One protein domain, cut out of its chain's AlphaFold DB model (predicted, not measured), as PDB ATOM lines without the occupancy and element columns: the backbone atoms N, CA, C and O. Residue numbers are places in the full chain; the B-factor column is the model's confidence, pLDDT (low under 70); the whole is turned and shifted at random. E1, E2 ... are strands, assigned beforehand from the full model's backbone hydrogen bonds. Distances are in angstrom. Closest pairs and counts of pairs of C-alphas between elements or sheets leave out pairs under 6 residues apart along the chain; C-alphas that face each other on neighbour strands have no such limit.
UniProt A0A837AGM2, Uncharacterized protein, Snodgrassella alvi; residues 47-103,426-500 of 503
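This is residues 47 to 103 and 426 to 500 of the 503 residues of an uncharacterized protein of Snodgrassella alvi (UniProt A0A837AGM2). There is little regular structure, with 50 of the 132 printed residues in named elements; one strongly twisted sheet of nine strands curls like part of a barrel, a folded sheet whose leaves E4 E3 E2 and E5 to E9 face each other, with E1 as the hinge. It is all strand and mixed, in the order E4 E3 E2 E1 E5 E6 E7 E8 E9. The whole is compact, radius of gyration of the C-alphas 13.8 A, spanning 37 by 31 by 31 A.

Start at E1, residues 71 to 77, in a hairpin with E2, residues 83 to 87: N 86 and O 72 are 2.8 A apart. E3, residues 426 to 431, is parallel to E2, with N 428 and O 85 at 2.8 A. Edge strand E4, residues 436 to 440, forms a hairpin with E3, with N 438 and O 429 at 2.8 A. E5, residues 457 to 461, is E1's antiparallel neighbour, with N 76 and O 461 at 2.8 A. It opens a meander, each strand the antiparallel neighbour of the one before, with E6, residues 467 to 473, E7, residues 476 to 481, E8, residues 486 to 491, and E9, residues 497 to 499; look at N 458 and O 470, N 478 and O 471, N 488 and O 479, N 498 and O 489, each pair 2.8 A apart.

Find C-alpha 71 at (253.349, 146.972, 180.943), where E1 begins; E6 runs 19.2 A from first to last C-alpha, and E9 ends at C-alpha 499 at (260.283, 155.351, 194.938).

Residues 104 to 425 are cut out, a 9.1 A gap between C-alphas 103 and 426. The link E4 to E5 is long. Mean pLDDT of the printed part is 77.7, with 29 residues under 70, among them 47 to 53.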
ATOM      1  N   LYS A  47     241.864 151.718 174.647       54.28
ATOM      2  CA  LYS A  47     242.386 150.735 175.617       54.28
ATOM      3  C   LYS A  47     243.792 150.225 175.278       54.28
ATOM      4  O   LYS A  47     244.248 149.255 175.877       54.28
ATOM      5  N   CYS A  48     244.451 150.826 174.297       60.41
ATOM      6  CA  CYS A  48     245.574 150.193 173.624       60.41
ATOM      7  C   CYS A  48     246.905 150.887 173.972       60.41
ATOM      8  O   CYS A  48     246.961 152.114 174.057       60.41
ATOM      9  N   LEU A  49     247.953 150.098 174.218       63.81
ATOM     10  CA  LEU A  49     249.305 150.553 174.545       63.81
ATOM     11  C   LEU A  49     250.103 150.846 173.271       63.81
ATOM     12  O   LEU A  49     250.196 149.991 172.387       63.81
ATOM     13  N   ASP A  50     250.706 152.033 173.215       63.88
ATOM     14  CA  ASP A  50     251.786 152.364 172.289       63.88
ATOM     15  C   ASP A  50     253.153 152.253 172.991       63.88
ATOM     16  O   ASP A  50     253.239 151.922 174.176       63.88
ATOM     17  N   ILE A  51     254.234 152.529 172.256       61.19
ATOM     18  CA  ILE A  51     255.607 152.415 172.771       61.19
ATOM     19  C   ILE A  51     255.875 153.317 173.990       61.19
ATOM     20  O   ILE A  51     256.713 152.982 174.821       61.19
ATOM     21  N   TYR A  52     255.145 154.426 174.142       63.88
ATOM     22  CA  TYR A  52     255.318 155.368 175.251       63.88
ATOM     23  C   TYR A  52     254.566 154.944 176.521       63.88
ATOM     24  O   TYR A  52     254.737 155.565 177.568       63.88
ATOM     25  N   GLY A  53     253.734 153.899 176.445       66.50
ATOM     26  CA  GLY A  53     253.049 153.289 177.589       66.50
ATOM     27  C   GLY A  53     253.799 152.117 178.238       66.50
ATOM     28  O   GLY A  53     253.241 151.476 179.139       66.50
ATOM     29  N   LEU A  54     255.016 151.815 177.767       73.25
ATOM     30  CA  LEU A  54     255.832 150.674 178.187       73.25
ATOM     31  C   LEU A  54     256.999 151.124 179.072       73.25
ATOM     32  O   LEU A  54     257.802 151.967 178.674       73.25
ATOM     33  N   LEU A  55     257.120 150.527 180.260       79.94
ATOM     34  CA  LEU A  55     258.297 150.699 181.106       79.94
ATOM     35  C   LEU A  55     259.462 149.927 180.492       79.94
ATOM     36  O   LEU A  55     259.354 148.720 180.271       79.94
ATOM     37  N   GLN A  56     260.572 150.617 180.271       77.25
ATOM     38  CA  GLN A  56     261.854 150.024 179.902       77.25
ATOM     39  C   GLN A  56     262.906 150.458 180.925       77.25
ATOM     40  O   GLN A  56     262.684 151.402 181.685       77.25
ATOM     41  N   PHE A  57     264.054 149.791 180.946       73.12
ATOM     42  CA  PHE A  57     265.172 150.162 181.809       73.12
ATOM     43  C   PHE A  57     266.287 150.753 180.962       73.12
ATOM     44  O   PHE A  57     266.578 150.275 179.870       73.12
ATOM     45  N   ASN A  58     266.899 151.821 181.453       71.19
ATOM     46  CA  ASN A  58     268.058 152.403 180.808       71.19
ATOM     47  C   ASN A  58     269.253 151.449 180.953       71.19
ATOM     48  O   ASN A  58     269.681 151.173 182.071       71.19
ATOM     49  N   ASP A  59     269.833 151.020 179.834       61.47
ATOM     50  CA  ASP A  59     270.936 150.048 179.808       61.47
ATOM     51  C   ASP A  59     272.150 150.455 180.662       61.47
ATOM     52  O   ASP A  59     272.830 149.609 181.250       61.47
ATOM     53  N   SER A  60     272.435 151.758 180.752       61.53
ATOM     54  CA  SER A  60     273.612 152.277 181.456       61.53
ATOM     55  C   SER A  60     273.395 152.441 182.961       61.53
ATOM     56  O   SER A  60     274.313 152.175 183.744       61.53
ATOM     57  N   THR A  61     272.191 152.836 183.383       67.69
ATOM     58  CA  THR A  61     271.894 153.167 184.786       67.69
ATOM     59  C   THR A  61     271.021 152.139 185.495       67.69
ATOM     60  O   THR A  61     271.026 152.118 186.720       67.69
ATOM     61  N   GLY A  62     270.287 151.291 184.771       64.25
ATOM     62  CA  GLY A  62     269.270 150.393 185.329       64.25
ATOM     63  C   GLY A  62     268.018 151.120 185.834       64.25
ATOM     64  O   GLY A  62     267.160 150.502 186.460       64.25
ATOM     65  N   SER A  63     267.907 152.432 185.600       72.19
ATOM     66  CA  SER A  63     266.742 153.217 186.009       72.19
ATOM     67  C   SER A  63     265.569 153.024 185.039       72.19
ATOM     68  O   SER A  63     265.799 152.896 183.834       72.19
ATOM     69  N   PRO A  64     264.320 153.076 185.527       72.94
ATOM     70  CA  PRO A  64     263.135 153.070 184.677       72.94
ATOM     71  C   PRO A  64     263.108 154.263 183.706       72.94
ATOM     72  O   PRO A  64     263.565 155.358 184.037       72.94
ATOM     73  N   SER A  65     262.577 154.052 182.500       69.44
ATOM     74  CA  SER A  65     262.533 155.047 181.419       69.44
ATOM     75  C   SER A  65     261.391 156.058 181.549       69.44
ATOM     76  O   SER A  65     261.482 157.151 180.989       69.44
ATOM     77  N   ILE A  66     260.320 155.692 182.261       69.38
ATOM     78  CA  ILE A  66     259.107 156.490 182.463       69.38
ATOM     79  C   ILE A  66     258.502 156.216 183.845       69.38
ATOM     80  O   ILE A  66     258.650 155.128 184.393       69.38
ATOM     81  N   ASP A  67     257.746 157.178 184.374       67.06
ATOM     82  CA  ASP A  67     257.154 157.076 185.719       67.06
ATOM     83  C   ASP A  67     255.718 156.520 185.707       67.06
ATOM     84  O   ASP A  67     255.098 156.368 186.757       67.06
ATOM     85  N   VAL A  68     255.143 156.246 184.529       65.44
ATOM     86  CA  VAL A  68     253.777 155.715 184.376       65.44
ATOM     87  C   VAL A  68     253.766 154.650 183.292       65.44
ATOM     88  O   VAL A  68     253.987 154.969 182.128       65.44
ATOM     89  N   ALA A  69     253.468 153.400 183.645       69.19
ATOM     90  CA  ALA A  69     253.488 152.296 182.688       69.19
ATOM     91  C   ALA A  69     252.512 151.181 183.066       69.19
ATOM     92  O   ALA A  69     252.422 150.785 184.226       69.19
ATOM     93  N   ARG A  70     251.801 150.632 182.074       72.31
ATOM     94  CA  ARG A  70     250.867 149.505 182.298       72.31
ATOM     95  C   ARG A  70     251.476 148.146 181.983       72.31
ATOM     96  O   ARG A  70     250.936 147.117 182.393       72.31
ATOM     97  N   ALA A  71     252.570 148.152 181.231       81.12
ATOM     98  CA  ALA A  71     253.349 146.972 180.943       81.12
ATOM     99  C   ALA A  71     254.845 147.281 181.022       81.12
ATOM    100  O   ALA A  71     255.259 148.423 180.822       81.12
ATOM    101  N   ILE A  72     255.633 146.255 181.319       85.94
ATOM    102  CA  ILE A  72     257.095 146.300 181.355       85.94
ATOM    103  C   ILE A  72     257.614 145.440 180.206       85.94
ATOM    104  O   ILE A  72     257.138 144.320 180.014       85.94
ATOM    105  N   GLU A  73     258.571 145.950 179.442       83.44
ATOM    106  CA  GLU A  73     259.193 145.257 178.311       83.44
ATOM    107  C   GLU A  73     260.724 145.287 178.434       83.44
ATOM    108  O   GLU A  73     261.287 146.071 179.195       83.44
ATOM    109  N   GLY A  74     261.408 144.420 177.683       76.44
ATOM    110  CA  GLY A  74     262.874 144.377 177.638       76.44
ATOM    111  C   GLY A  74     263.499 143.501 178.723       76.44
ATOM    112  O   GLY A  74     264.718 143.476 178.858       76.44
ATOM    113  N   LEU A  75     262.669 142.768 179.470       84.50
ATOM    114  CA  LEU A  75     263.100 141.837 180.503       84.50
ATOM    115  C   LEU A  75     262.996 140.388 180.034       84.50
ATOM    116  O   LEU A  75     262.209 140.041 179.152       84.50
ATOM    117  N   PHE A  76     263.790 139.538 180.667       83.31
ATOM    118  CA  PHE A  76     263.897 138.114 180.411       83.31
ATOM    119  C   PHE A  76     263.628 137.368 181.714       83.31
ATOM    120  O   PHE A  76     264.191 137.722 182.746       83.31
ATOM    121  N   ASP A  77     262.789 136.337 181.685       85.75
ATOM    122  CA  ASP A  77     262.587 135.475 182.853       85.75
ATOM    123  C   ASP A  77     263.848 134.645 183.118       85.75
ATOM    124  O   ASP A  77     264.361 133.985 182.217       85.75
ATOM    125  N   ILE A  78     264.366 134.665 184.349       79.88
ATOM    126  CA  ILE A  78     265.652 134.028 184.684       79.88
ATOM    127  C   ILE A  78     265.583 132.501 184.516       79.88
ATOM    128  O   ILE A  78     266.554 131.865 184.102       79.88
ATOM    129  N   ASN A  79     264.430 131.897 184.810       75.06
ATOM    130  CA  ASN A  79     264.276 130.441 184.846       75.06
ATOM    131  C   ASN A  79     264.086 129.822 183.460       75.06
ATOM    132  O   ASN A  79     264.593 128.731 183.168       75.06
ATOM    133  N   SER A  80     263.306 130.498 182.626       71.94
ATOM    134  CA  SER A  80     262.973 130.084 181.273       71.94
ATOM    135  C   SER A  80     263.817 130.764 180.218       71.94
ATOM    136  O   SER A  80     263.653 130.370 179.078       71.94
ATOM    137  N   GLY A  81     264.616 131.777 180.567       72.50
ATOM    138  CA  GLY A  81     265.451 132.598 179.689       72.50
ATOM    139  C   GLY A  81     264.705 133.368 178.600       72.50
ATOM    140  O   GLY A  81     265.353 134.050 177.820       72.50
ATOM    141  N   ARG A  82     263.373 133.284 178.512       78.69
ATOM    142  CA  ARG A  82     262.587 133.942 177.460       78.69
ATOM    143  C   ARG A  82     262.435 135.426 177.715       78.69
ATOM    144  O   ARG A  82     262.198 135.832 178.851       78.69
ATOM    145  N   GLN A  83     262.458 136.214 176.640       82.38
ATOM    146  CA  GLN A  83     261.990 137.592 176.719       82.38
ATOM    147  C   GLN A  83     260.494 137.609 177.034       82.38
ATOM    148  O   GLN A  83     259.694 136.919 176.394       82.38
ATOM    149  N   VAL A  84     260.130 138.426 178.014       87.62
ATOM    150  CA  VAL A  84     258.759 138.581 178.485       87.62
ATOM    151  C   VAL A  84     258.318 140.038 178.400       87.62
ATOM    152  O   VAL A  84     259.115 140.968 178.546       87.62
ATOM    153  N   ARG A  85     257.017 140.235 178.196       90.38
ATOM    154  CA  ARG A  85     256.328 141.508 178.390       90.38
ATOM    155  C   ARG A  85     255.320 141.343 179.510       90.38
ATOM    156  O   ARG A  85     254.401 140.538 179.415       90.38
ATOM    157  N   ILE A  86     255.472 142.108 180.577       89.88
ATOM    158  CA  ILE A  86     254.690 141.929 181.800       89.88
ATOM    159  C   ILE A  86     253.557 142.934 181.804       89.88
ATOM    160  O   ILE A  86     253.804 144.128 181.910       89.88
ATOM    161  N   PHE A  87     252.320 142.461 181.715       86.44
ATOM    162  CA  PHE A  87     251.120 143.282 181.817       86.44
ATOM    163  C   PHE A  87     250.697 143.376 183.279       86.44
ATOM    164  O   PHE A  87     250.200 142.411 183.869       86.44
ATOM    165  N   LEU A  88     250.880 144.567 183.845       80.69
ATOM    166  CA  LEU A  88     250.437 144.915 185.193       80.69
ATOM    167  C   LEU A  88     248.947 145.293 185.203       80.69
ATOM    168  O   LEU A  88     248.261 145.043 186.192       80.69
ATOM    169  N   ASP A  89     248.451 145.870 184.099       77.38
ATOM    170  CA  ASP A  89     247.023 146.082 183.833       77.38
ATOM    171  C   ASP A  89     246.443 144.871 183.075       77.38
ATOM    172  O   ASP A  89     246.747 144.696 181.890       77.38
ATOM    173  N   PRO A  90     245.574 144.051 183.701       69.94
ATOM    174  CA  PRO A  90     245.013 142.861 183.060       69.94
ATOM    175  C   PRO A  90     244.184 143.181 181.809       69.94
ATOM    176  O   PRO A  90     244.043 142.332 180.928       69.94
ATOM    177  N   GLY A  91     243.623 144.395 181.732       70.44
ATOM    178  CA  GLY A  91     242.783 144.848 180.624       70.44
ATOM    179  C   GLY A  91     243.537 145.562 179.500       70.44
ATOM    180  O   GLY A  91     242.885 146.053 178.579       70.44
ATOM    181  N   ALA A  92     244.868 145.672 179.581       74.12
ATOM    182  CA  ALA A  92     245.666 146.332 178.554       74.12
ATOM    183  C   ALA A  92     245.991 145.397 177.377       74.12
ATOM    184  O   ALA A  92     246.276 144.205 177.539       74.12
ATOM    185  N   GLU A  93     245.980 145.965 176.174       74.25
ATOM    186  CA  GLU A  93     246.316 145.285 174.921       74.25
ATOM    187  C   GLU A  93     247.198 146.184 174.049       74.25
ATOM    188  O   GLU A  93     247.212 147.402 174.209       74.25
ATOM    189  N   ILE A  94     247.952 145.590 173.128       73.75
ATOM    190  CA  ILE A  94     248.810 146.322 172.184       73.75
ATOM    191  C   ILE A  94     247.955 146.811 171.014       73.75
ATOM    192  O   ILE A  94     247.167 146.031 170.471       73.75
ATOM    193  N   CYS A  95     248.099 148.078 170.600       70.81
ATOM    194  CA  CYS A  95     247.337 148.576 169.447       70.81
ATOM    195  C   CYS A  95     247.690 147.774 168.189       70.81
ATOM    196  O   CYS A  95     248.868 147.506 167.937       70.81
ATOM    197  N   LYS A  96     246.685 147.491 167.349       67.19
ATOM    198  CA  LYS A  96     246.893 146.870 166.030       67.19
ATOM    199  C   LYS A  96     247.870 147.664 165.152       67.19
ATOM    200  O   LYS A  96     248.669 147.047 164.464       67.19
ATOM    201  N   ASP A  97     247.851 148.992 165.270       67.62
ATOM    202  CA  ASP A  97     248.691 149.909 164.488       67.62
ATOM    203  C   ASP A  97     249.868 150.490 165.304       67.62
ATOM    204  O   ASP A  97     250.405 151.543 164.965       67.62
ATOM    205  N   SER A  98     250.249 149.864 166.428       68.75
ATOM    206  CA  SER A  98     251.398 150.336 167.220       68.75
ATOM    207  C   SER A  98     252.734 149.868 166.636       68.75
ATOM    208  O   SER A  98     252.832 148.795 166.048       68.75
ATOM    209  N   ASN A  99     253.797 150.632 166.906       67.62
ATOM    210  CA  ASN A  99     255.183 150.239 166.613       67.62
ATOM    211  C   ASN A  99     255.765 149.240 167.637       67.62
ATOM    212  O   ASN A  99     256.971 149.002 167.648       67.62
ATOM    213  N   VAL A 100     254.943 148.695 168.540       73.69
ATOM    214  CA  VAL A 100     255.397 147.754 169.570       73.69
ATOM    215  C   VAL A 100     255.612 146.389 168.922       73.69
ATOM    216  O   VAL A 100     254.670 145.762 168.431       73.69
ATOM    217  N   LYS A 101     256.858 145.911 168.916       76.38
ATOM    218  CA  LYS A 101     257.210 144.633 168.290       76.38
ATOM    219  C   LYS A 101     256.618 143.471 169.084       76.38
ATOM    220  O   LYS A 101     256.803 143.378 170.289       76.38
ATOM    221  N   LYS A 102     255.947 142.527 168.425       77.81
ATOM    222  CA  LYS A 102     255.556 141.250 169.062       77.81
ATOM    223  C   LYS A 102     256.694 140.227 169.093       77.81
ATOM    224  O   LYS A 102     256.626 139.265 169.854       77.81
ATOM    225  N   PHE A 103     257.726 140.469 168.293       77.31
ATOM    226  CA  PHE A 103     258.878 139.602 168.129       77.31
ATOM    227  C   PHE A 103     260.144 140.311 168.608       77.31
ATOM    228  O   PHE A 103     260.362 141.491 168.343       77.31
ATOM    229  N   ILE A 426     256.879 136.676 175.155       87.94
ATOM    230  CA  ILE A 426     255.813 136.049 175.943       87.94
ATOM    231  C   ILE A 426     255.125 137.110 176.799       87.94
ATOM    232  O   ILE A 426     255.769 137.782 177.604       87.94
ATOM    233  N   ASP A 427     253.807 137.232 176.676       90.31
ATOM    234  CA  ASP A 427     253.033 138.159 177.493       90.31
ATOM    235  C   ASP A 427     252.726 137.504 178.857       90.31
ATOM    236  O   ASP A 427     252.076 136.464 178.933       90.31
ATOM    237  N   LEU A 428     253.167 138.111 179.959       91.50
ATOM    238  CA  LEU A 428     252.839 137.711 181.331       91.50
ATOM    239  C   LEU A 428     251.709 138.599 181.854       91.50
ATOM    240  O   LEU A 428     251.942 139.749 182.225       91.50
ATOM    241  N   ARG A 429     250.477 138.086 181.883       88.94
ATOM    242  CA  ARG A 429     249.290 138.854 182.288       88.94
ATOM    243  C   ARG A 429     248.932 138.605 183.737       88.94
ATOM    244  O   ARG A 429     248.676 137.469 184.118       88.94
ATOM    245  N   PHE A 430     248.872 139.656 184.546       85.69
ATOM    246  CA  PHE A 430     248.445 139.501 185.930       85.69
ATOM    247  C   PHE A 430     246.952 139.146 186.026       85.69
ATOM    248  O   PHE A 430     246.094 139.893 185.562       85.69
ATOM    249  N   ASP A 431     246.626 138.024 186.660       82.44
ATOM    250  CA  ASP A 431     245.268 137.662 187.049       82.44
ATOM    251  C   ASP A 431     245.015 138.080 188.500       82.44
ATOM    252  O   ASP A 431     245.559 137.523 189.456       82.44
ATOM    253  N   LEU A 432     244.120 139.055 188.657       74.12
ATOM    254  CA  LEU A 432     243.682 139.571 189.950       74.12
ATOM    255  C   LEU A 432     242.957 138.522 190.804       74.12
ATOM    256  O   LEU A 432     242.965 138.646 192.023       74.12
ATOM    257  N   ARG A 433     242.299 137.520 190.214       74.81
ATOM    258  CA  ARG A 433     241.596 136.476 190.981       74.81
ATOM    259  C   ARG A 433     242.576 135.475 191.565       74.81
ATOM    260  O   ARG A 433     242.456 135.120 192.732       74.81
ATOM    261  N   ALA A 434     243.525 135.030 190.747       78.56
ATOM    262  CA  ALA A 434     244.537 134.066 191.156       78.56
ATOM    263  C   ALA A 434     245.679 134.705 191.962       78.56
ATOM    264  O   ALA A 434     246.369 133.996 192.691       78.56
ATOM    265  N   GLY A 435     245.889 136.021 191.831       78.00
ATOM    266  CA  GLY A 435     247.048 136.714 192.399       78.00
ATOM    267  C   GLY A 435     248.358 136.297 191.728       78.00
ATOM    268  O   GLY A 435     249.390 136.222 192.389       78.00
ATOM    269  N   LYS A 436     248.312 135.952 190.436       88.31
ATOM    270  CA  LYS A 436     249.439 135.377 189.690       88.31
ATOM    271  C   LYS A 436     249.573 135.999 188.311       88.31
ATOM    272  O   LYS A 436     248.582 136.380 187.703       88.31
ATOM    273  N   PHE A 437     250.790 136.032 187.790       89.50
ATOM    274  CA  PHE A 437     251.066 136.278 186.383       89.50
ATOM    275  C   PHE A 437     250.832 135.000 185.584       89.50
ATOM    276  O   PHE A 437     251.423 133.967 185.885       89.50
ATOM    277  N   ILE A 438     249.980 135.081 184.567       91.25
ATOM    278  CA  ILE A 438     249.654 133.994 183.651       91.25
ATOM    279  C   ILE A 438     250.433 134.209 182.349       91.25
ATOM    280  O   ILE A 438     250.226 135.232 181.688       91.25
ATOM    281  N   PRO A 439     251.327 133.281 181.963       90.25
ATOM    282  CA  PRO A 439     252.023 133.358 180.689       90.25
ATOM    283  C   PRO A 439     251.072 133.065 179.531       90.25
ATOM    284  O   PRO A 439     250.296 132.107 179.558       90.25
ATOM    285  N   VAL A 440     251.162 133.885 178.491       87.69
ATOM    286  CA  VAL A 440     250.404 133.760 177.250       87.69
ATOM    287  C   VAL A 440     251.365 133.944 176.088       87.69
ATOM    288  O   VAL A 440     251.986 134.995 175.924       87.69
ATOM    289  N   HIS A 441     251.489 132.912 175.260       82.00
ATOM    290  CA  HIS A 441     252.247 133.029 174.023       82.00
ATOM    291  C   HIS A 441     251.387 133.743 172.966       82.00
ATOM    292  O   HIS A 441     250.232 133.355 172.778       82.00
ATOM    293  N   PRO A 442     251.915 134.723 172.212       74.06
ATOM    294  CA  PRO A 442     251.117 135.491 171.247       74.06
ATOM    295  C   PRO A 442     250.615 134.666 170.047       74.06
ATOM    296  O   PRO A 442     249.739 135.120 169.316       74.06
ATOM    297  N   ILE A 443     251.170 133.465 169.850       71.94
ATOM    298  CA  ILE A 443     250.807 132.519 168.776       71.94
ATOM    299  C   ILE A 443     250.019 131.305 169.308       71.94
ATOM    300  O   ILE A 443     248.907 131.052 168.849       71.94
ATOM    301  N   SER A 444     250.579 130.518 170.239       71.44
ATOM    302  CA  SER A 444     249.935 129.306 170.770       71.44
ATOM    303  C   SER A 444     250.479 128.925 172.146       71.44
ATOM    304  O   SER A 444     251.691 128.919 172.342       71.44
ATOM    305  N   GLN A 445     249.597 128.528 173.067       75.81
ATOM    306  CA  GLN A 445     249.964 128.178 174.444       75.81
ATOM    307  C   GLN A 445     250.930 126.981 174.539       75.81
ATOM    308  O   GLN A 445     251.751 126.935 175.450       75.81
ATOM    309  N   ASP A 446     250.898 126.060 173.571       66.38
ATOM    310  CA  ASP A 446     251.797 124.893 173.513       66.38
ATOM    311  C   ASP A 446     253.271 125.266 173.237       66.38
ATOM    312  O   ASP A 446     254.164 124.423 173.344       66.38
ATOM    313  N   LEU A 447     253.532 126.524 172.858       67.56
ATOM    314  CA  LEU A 447     254.876 127.057 172.614       67.56
ATOM    315  C   LEU A 447     255.523 127.630 173.883       67.56
ATOM    316  O   LEU A 447     256.714 127.945 173.874       67.56
ATOM    317  N   LEU A 448     254.775 127.729 174.989       75.88
ATOM    318  CA  LEU A 448     255.333 128.196 176.252       75.88
ATOM    319  C   LEU A 448     256.427 127.249 176.778       75.88
ATOM    320  O   LEU A 448     256.289 126.025 176.707       75.88
ATOM    321  N   PRO A 449     257.513 127.786 177.360       71.00
ATOM    322  CA  PRO A 449     258.522 126.962 178.008       71.00
ATOM    323  C   PRO A 449     257.946 126.237 179.224       71.00
ATOM    324  O   PRO A 449     257.340 126.862 180.087       71.00
ATOM    325  N   ASN A 450     258.277 124.954 179.390       67.50
ATOM    326  CA  ASN A 450     257.853 124.164 180.559       67.50
ATOM    327  C   ASN A 450     258.281 124.753 181.920       67.50
ATOM    328  O   ASN A 450     257.713 124.405 182.955       67.50
ATOM    329  N   LYS A 451     259.332 125.584 181.934       68.75
ATOM    330  CA  LYS A 451     259.843 126.245 183.145       68.75
ATOM    331  C   LYS A 451     259.150 127.574 183.449       68.75
ATOM    332  O   LYS A 451     259.270 128.045 184.573       68.75
ATOM    333  N   LEU A 452     258.446 128.163 182.480       78.25
ATOM    334  CA  LEU A 452     257.702 129.398 182.691       78.25
ATOM    335  C   LEU A 452     256.325 129.036 183.253       78.25
ATOM    336  O   LEU A 452     255.481 128.490 182.545       78.25
ATOM    337  N   GLN A 453     256.126 129.287 184.544       79.19
ATOM    338  CA  GLN A 453     254.920 128.892 185.271       79.19
ATOM    339  C   GLN A 453     254.144 130.108 185.765       79.19
ATOM    340  O   GLN A 453     254.689 131.201 185.910       79.19
ATOM    341  N   GLU A 454     252.864 129.895 186.063       86.19
ATOM    342  CA  GLU A 454     252.055 130.898 186.743       86.19
ATOM    343  C   GLU A 454     252.622 131.184 188.138       86.19
ATOM    344  O   GLU A 454     252.670 130.292 188.990       86.19
ATOM    345  N   SER A 455     253.012 132.430 188.396       85.81
ATOM    346  CA  SER A 455     253.680 132.808 189.645       85.81
ATOM    347  C   SER A 455     253.150 134.122 190.211       85.81
ATOM    348  O   SER A 455     252.755 135.012 189.465       85.81
ATOM    349  N   GLY A 456     253.133 134.248 191.540       84.69
ATOM    350  CA  GLY A 456     252.800 135.501 192.236       84.69
ATOM    351  C   GLY A 456     253.950 136.516 192.257       84.69
ATOM    352  O   GLY A 456     253.726 137.698 192.525       84.69
ATOM    353  N   SER A 457     255.165 136.062 191.952       88.88
ATOM    354  CA  SER A 457     256.361 136.887 191.791       88.88
ATOM    355  C   SER A 457     257.158 136.476 190.554       88.88
ATOM    356  O   SER A 457     257.057 135.341 190.084       88.88
ATOM    357  N   LEU A 458     257.934 137.404 190.009       90.38
ATOM    358  CA  LEU A 458     258.748 137.201 188.817       90.38
ATOM    359  C   LEU A 458     260.207 137.534 189.122       90.38
ATOM    360  O   LEU A 458     260.492 138.586 189.692       90.38
ATOM    361  N   GLU A 459     261.093 136.642 188.691       90.62
ATOM    362  CA  GLU A 459     262.548 136.776 188.756       90.62
ATOM    363  C   GLU A 459     263.061 137.047 187.344       90.62
ATOM    364  O   GLU A 459     262.945 136.204 186.448       90.62
ATOM    365  N   LEU A 460     263.574 138.252 187.123       88.19
ATOM    366  CA  LEU A 460     263.797 138.794 185.791       88.19
ATOM    367  C   LEU A 460     265.214 139.336 185.666       88.19
ATOM    368  O   LEU A 460     265.826 139.760 186.640       88.19
ATOM    369  N   GLN A 461     265.720 139.381 184.445       83.75
ATOM    370  CA  GLN A 461     266.965 140.064 184.128       83.75
ATOM    371  C   GLN A 461     266.813 140.892 182.858       83.75
ATOM    372  O   GLN A 461     265.996 140.558 182.004       83.75
ATOM    373  N   ASP A 462     267.589 141.959 182.712       77.94
ATOM    374  CA  ASP A 462     267.726 142.635 181.420       77.94
ATOM    375  C   ASP A 462     268.801 141.972 180.543       77.94
ATOM    376  O   ASP A 462     269.481 141.019 180.932       77.94
ATOM    377  N   ILE A 463     268.959 142.505 179.334       70.88
ATOM    378  CA  ILE A 463     269.991 142.119 178.365       70.88
ATOM    379  C   ILE A 463     271.407 142.113 178.969       70.88
ATOM    380  O   ILE A 463     272.226 141.268 178.619       70.88
ATOM    381  N   ASN A 464     271.706 143.010 179.908       71.31
ATOM    382  CA  ASN A 464     273.027 143.136 180.525       71.31
ATOM    383  C   ASN A 464     273.205 142.200 181.732       71.31
ATOM    384  O   ASN A 464     274.286 142.152 182.321       71.31
ATOM    385  N   GLY A 465     272.175 141.426 182.080       73.50
ATOM    386  CA  GLY A 465     272.167 140.527 183.228       73.50
ATOM    387  C   GLY A 465     271.926 141.235 184.559       73.50
ATOM    388  O   GLY A 465     272.169 140.626 185.601       73.50
ATOM    389  N   ASN A 466     271.467 142.495 184.559       79.44
ATOM    390  CA  ASN A 466     271.013 143.120 185.801       79.44
ATOM    391  C   ASN A 466     269.703 142.449 186.220       79.44
ATOM    392  O   ASN A 466     268.815 142.278 185.386       79.44
ATOM    393  N   GLN A 467     269.596 142.075 187.494       87.06
ATOM    394  CA  GLN A 467     268.450 141.341 188.024       87.06
ATOM    395  C   GLN A 467     267.391 142.285 188.598       87.06
ATOM    396  O   GLN A 467     267.704 143.318 189.206       87.06
ATOM    397  N   TYR A 468     266.135 141.914 188.371       88.56
ATOM    398  CA  TYR A 468     264.949 142.607 188.840       88.56
ATOM    399  C   TYR A 468     263.955 141.599 189.407       88.56
ATOM    400  O   TYR A 468     263.690 140.564 188.797       88.56
ATOM    401  N   HIS A 469     263.333 141.952 190.525       91.56
ATOM    402  CA  HIS A 469     262.283 141.150 191.141       91.56
ATOM    403  C   HIS A 469     260.971 141.932 191.175       91.56
ATOM    404  O   HIS A 469     260.946 143.101 191.571       91.56
ATOM    405  N   ILE A 470     259.874 141.295 190.765       89.81
ATOM    406  CA  ILE A 470     258.534 141.893 190.783       89.81
ATOM    407  C   ILE A 470     257.601 141.023 191.608       89.81
ATOM    408  O   ILE A 470     257.396 139.857 191.285       89.81
ATOM    409  N   ALA A 471     256.964 141.604 192.620       87.94
ATOM    410  CA  ALA A 471     255.972 140.918 193.440       87.94
ATOM    411  C   ALA A 471     254.750 141.792 193.721       87.94
ATOM    412  O   ALA A 471     254.811 143.023 193.722       87.94
ATOM    413  N   GLN A 472     253.619 141.149 193.991       83.50
ATOM    414  CA  GLN A 472     252.410 141.845 194.416       83.50
ATOM    415  C   GLN A 472     252.576 142.438 195.829       83.50
ATOM    416  O   GLN A 472     253.086 141.786 196.737       83.50
ATOM    417  N   SER A 473     252.074 143.657 196.040       80.19
ATOM    418  CA  SER A 473     251.956 144.297 197.360       80.19
ATOM    419  C   SER A 473     250.548 144.842 197.580       80.19
ATOM    420  O   SER A 473     249.786 144.953 196.628       80.19
ATOM    421  N   ASN A 474     250.179 145.232 198.803       73.00
ATOM    422  CA  ASN A 474     248.838 145.769 199.093       73.00
ATOM    423  C   ASN A 474     248.461 146.990 198.234       73.00
ATOM    424  O   ASN A 474     247.295 147.153 197.877       73.00
ATOM    425  N   GLU A 475     249.443 147.815 197.869       70.94
ATOM    426  CA  GLU A 475     249.244 149.058 197.110       70.94
ATOM    427  C   GLU A 475     249.352 148.859 195.594       70.94
ATOM    428  O   GLU A 475     248.922 149.707 194.811       70.94
ATOM    429  N   GLY A 476     249.900 147.727 195.152       79.25
ATOM    430  CA  GLY A 476     250.188 147.527 193.746       79.25
ATOM    431  C   GLY A 476     251.158 146.388 193.494       79.25
ATOM    432  O   GLY A 476     250.866 145.240 193.846       79.25
ATOM    433  N   PHE A 477     252.286 146.733 192.886       85.88
ATOM    434  CA  PHE A 477     253.418 145.852 192.632       85.88
ATOM    435  C   PHE A 477     254.691 146.508 193.160       85.88
ATOM    436  O   PHE A 477     254.867 147.715 193.015       85.88
ATOM    437  N   VAL A 478     255.568 145.722 193.773       88.81
ATOM    438  CA  VAL A 478     256.909 146.156 194.166       88.81
ATOM    439  C   VAL A 478     257.885 145.625 193.131       88.81
ATOM    440  O   VAL A 478     257.938 144.417 192.905       88.81
ATOM    441  N   LEU A 479     258.628 146.535 192.511       89.19
ATOM    442  CA  LEU A 479     259.735 146.254 191.604       89.19
ATOM    443  C   LEU A 479     261.039 146.545 192.347       89.19
ATOM    444  O   LEU A 479     261.223 147.648 192.851       89.19
ATOM    445  N   THR A 480     261.941 145.577 192.395       90.19
ATOM    446  CA  THR A 480     263.250 145.682 193.054       90.19
ATOM    447  C   THR A 480     264.343 145.566 192.003       90.19
ATOM    448  O   THR A 480     264.227 144.728 191.113       90.19
ATOM    449  N   SER A 481     265.384 146.395 192.088       87.56
ATOM    450  CA  SER A 481     266.603 146.269 191.280       87.56
ATOM    451  C   SER A 481     267.784 145.923 192.174       87.56
ATOM    452  O   SER A 481     268.183 146.732 193.017       87.56
ATOM    453  N   ASP A 482     268.390 144.764 191.928       87.06
ATOM    454  CA  ASP A 482     269.523 144.272 192.716       87.06
ATOM    455  C   ASP A 482     270.756 145.151 192.530       87.06
ATOM    456  O   ASP A 482     271.462 145.479 193.484       87.06
ATOM    457  N   ARG A 483     270.990 145.605 191.293       82.00
ATOM    458  CA  ARG A 483     272.126 146.471 190.959       82.00
ATOM    459  C   ARG A 483     272.069 147.809 191.687       82.00
ATOM    460  O   ARG A 483     273.109 148.337 192.074       82.00
ATOM    461  N   LEU A 484     270.877 148.389 191.807       83.69
ATOM    462  CA  LEU A 484     270.702 149.705 192.413       83.69
ATOM    463  C   LEU A 484     270.413 149.635 193.913       83.69
ATOM    464  O   LEU A 484     270.478 150.671 194.573       83.69
ATOM    465  N   GLY A 485     270.081 148.454 194.446       83.75
ATOM    466  CA  GLY A 485     269.557 148.317 195.806       83.75
ATOM    467  C   GLY A 485     268.317 149.188 196.021       83.75
ATOM    468  O   GLY A 485     268.139 149.761 197.094       83.75
ATOM    469  N   LYS A 486     267.514 149.370 194.964       85.06
ATOM    470  CA  LYS A 486     266.356 150.267 194.944       85.06
ATOM    471  C   LYS A 486     265.072 149.490 194.744       85.06
ATOM    472  O   LYS A 486     265.026 148.518 193.994       85.06
ATOM    473  N   GLU A 487     264.025 149.995 195.380       88.25
ATOM    474  CA  GLU A 487     262.673 149.481 195.263       88.25
ATOM    475  C   GLU A 487     261.736 150.587 194.787       88.25
ATOM    476  O   GLU A 487     261.799 151.733 195.243       88.25
ATOM    477  N   TRP A 488     260.816 150.213 193.910       87.69
ATOM    478  CA  TRP A 488     259.733 151.059 193.449       87.69
ATOM    479  C   TRP A 488     258.391 150.393 193.705       87.69
ATOM    480  O   TRP A 488     258.254 149.172 193.609       87.69
ATOM    481  N   ILE A 489     257.377 151.204 193.984       85.75
ATOM    482  CA  ILE A 489     255.981 150.783 194.030       85.75
ATOM    483  C   ILE A 489     255.299 151.271 192.757       85.75
ATOM    484  O   ILE A 489     255.255 152.470 192.492       85.75
ATOM    485  N   ILE A 490     254.727 150.343 191.996       80.06
ATOM    486  CA  ILE A 490     253.797 150.647 190.908       80.06
ATOM    487  C   ILE A 490     252.394 150.527 191.480       80.06
ATOM    488  O   ILE A 490     251.923 149.418 191.743       80.06
ATOM    489  N   SER A 491     251.734 151.661 191.702       74.25
ATOM    490  CA  SER A 491     250.399 151.684 192.307       74.25
ATOM    491  C   SER A 491     249.356 151.039 191.388       74.25
ATOM    492  O   SER A 491     249.304 151.307 190.190       74.25
ATOM    493  N   ARG A 492     248.473 150.206 191.950       68.44
ATOM    494  CA  ARG A 492     247.403 149.530 191.191       68.44
ATOM    495  C   ARG A 492     246.297 150.484 190.715       68.44
ATOM    496  O   ARG A 492     245.487 150.102 189.872       68.44
ATOM    497  N   GLU A 493     246.217 151.695 191.268       63.78
ATOM    498  CA  GLU A 493     245.137 152.645 190.965       63.78
ATOM    499  C   GLU A 493     245.448 153.520 189.738       63.78
ATOM    500  O   GLU A 493     244.581 153.739 188.877       63.78
ATOM    501  N   ASP A 494     246.691 153.993 189.648       64.62
ATOM    502  CA  ASP A 494     247.175 154.950 188.648       64.62
ATOM    503  C   ASP A 494     248.371 154.438 187.822       64.62
ATOM    504  O   ASP A 494     248.726 155.083 186.837       64.62
ATOM    505  N   TYR A 495     248.943 153.276 188.164       68.44
ATOM    506  CA  TYR A 495     250.140 152.691 187.538       68.44
ATOM    507  C   TYR A 495     251.347 153.632 187.523       68.44
ATOM    508  O   TYR A 495     252.230 153.525 186.669       68.44
ATOM    509  N   VAL A 496     251.378 154.557 188.484       72.94
ATOM    510  CA  VAL A 496     252.507 155.451 188.703       72.94
ATOM    511  C   VAL A 496     253.566 154.688 189.487       72.94
ATOM    512  O   VAL A 496     253.284 154.146 190.562       72.94
ATOM    513  N   LEU A 497     254.772 154.662 188.938       77.00
ATOM    514  CA  LEU A 497     255.983 154.196 189.586       77.00
ATOM    515  C   LEU A 497     256.445 155.266 190.583       77.00
ATOM    516  O   LEU A 497     256.623 156.430 190.227       77.00
ATOM    517  N   LYS A 498     256.619 154.884 191.844       82.19
ATOM    518  CA  LYS A 498     257.095 155.761 192.920       82.19
ATOM    519  C   LYS A 498     258.261 155.090 193.619       82.19
ATOM    520  O   LYS A 498     258.238 153.874 193.796       82.19
ATOM    521  N   ASP A 499     259.247 155.869 194.047       81.62
ATOM    522  CA  ASP A 499     260.283 155.351 194.938       81.62
ATOM    523  C   ASP A 499     259.619 154.805 196.206       81.62
ATOM    524  O   ASP A 499     258.767 155.466 196.815       81.62
ATOM    525  N   LYS A 500     259.985 153.585 196.599       75.94
ATOM    526  CA  LYS A 500     259.532 153.036 197.870       75.94
ATOM    527  C   LYS A 500     260.343 153.702 198.988       75.94
ATOM    528  O   LYS A 500     261.575 153.679 198.929       75.94
TER     529      LYS A 500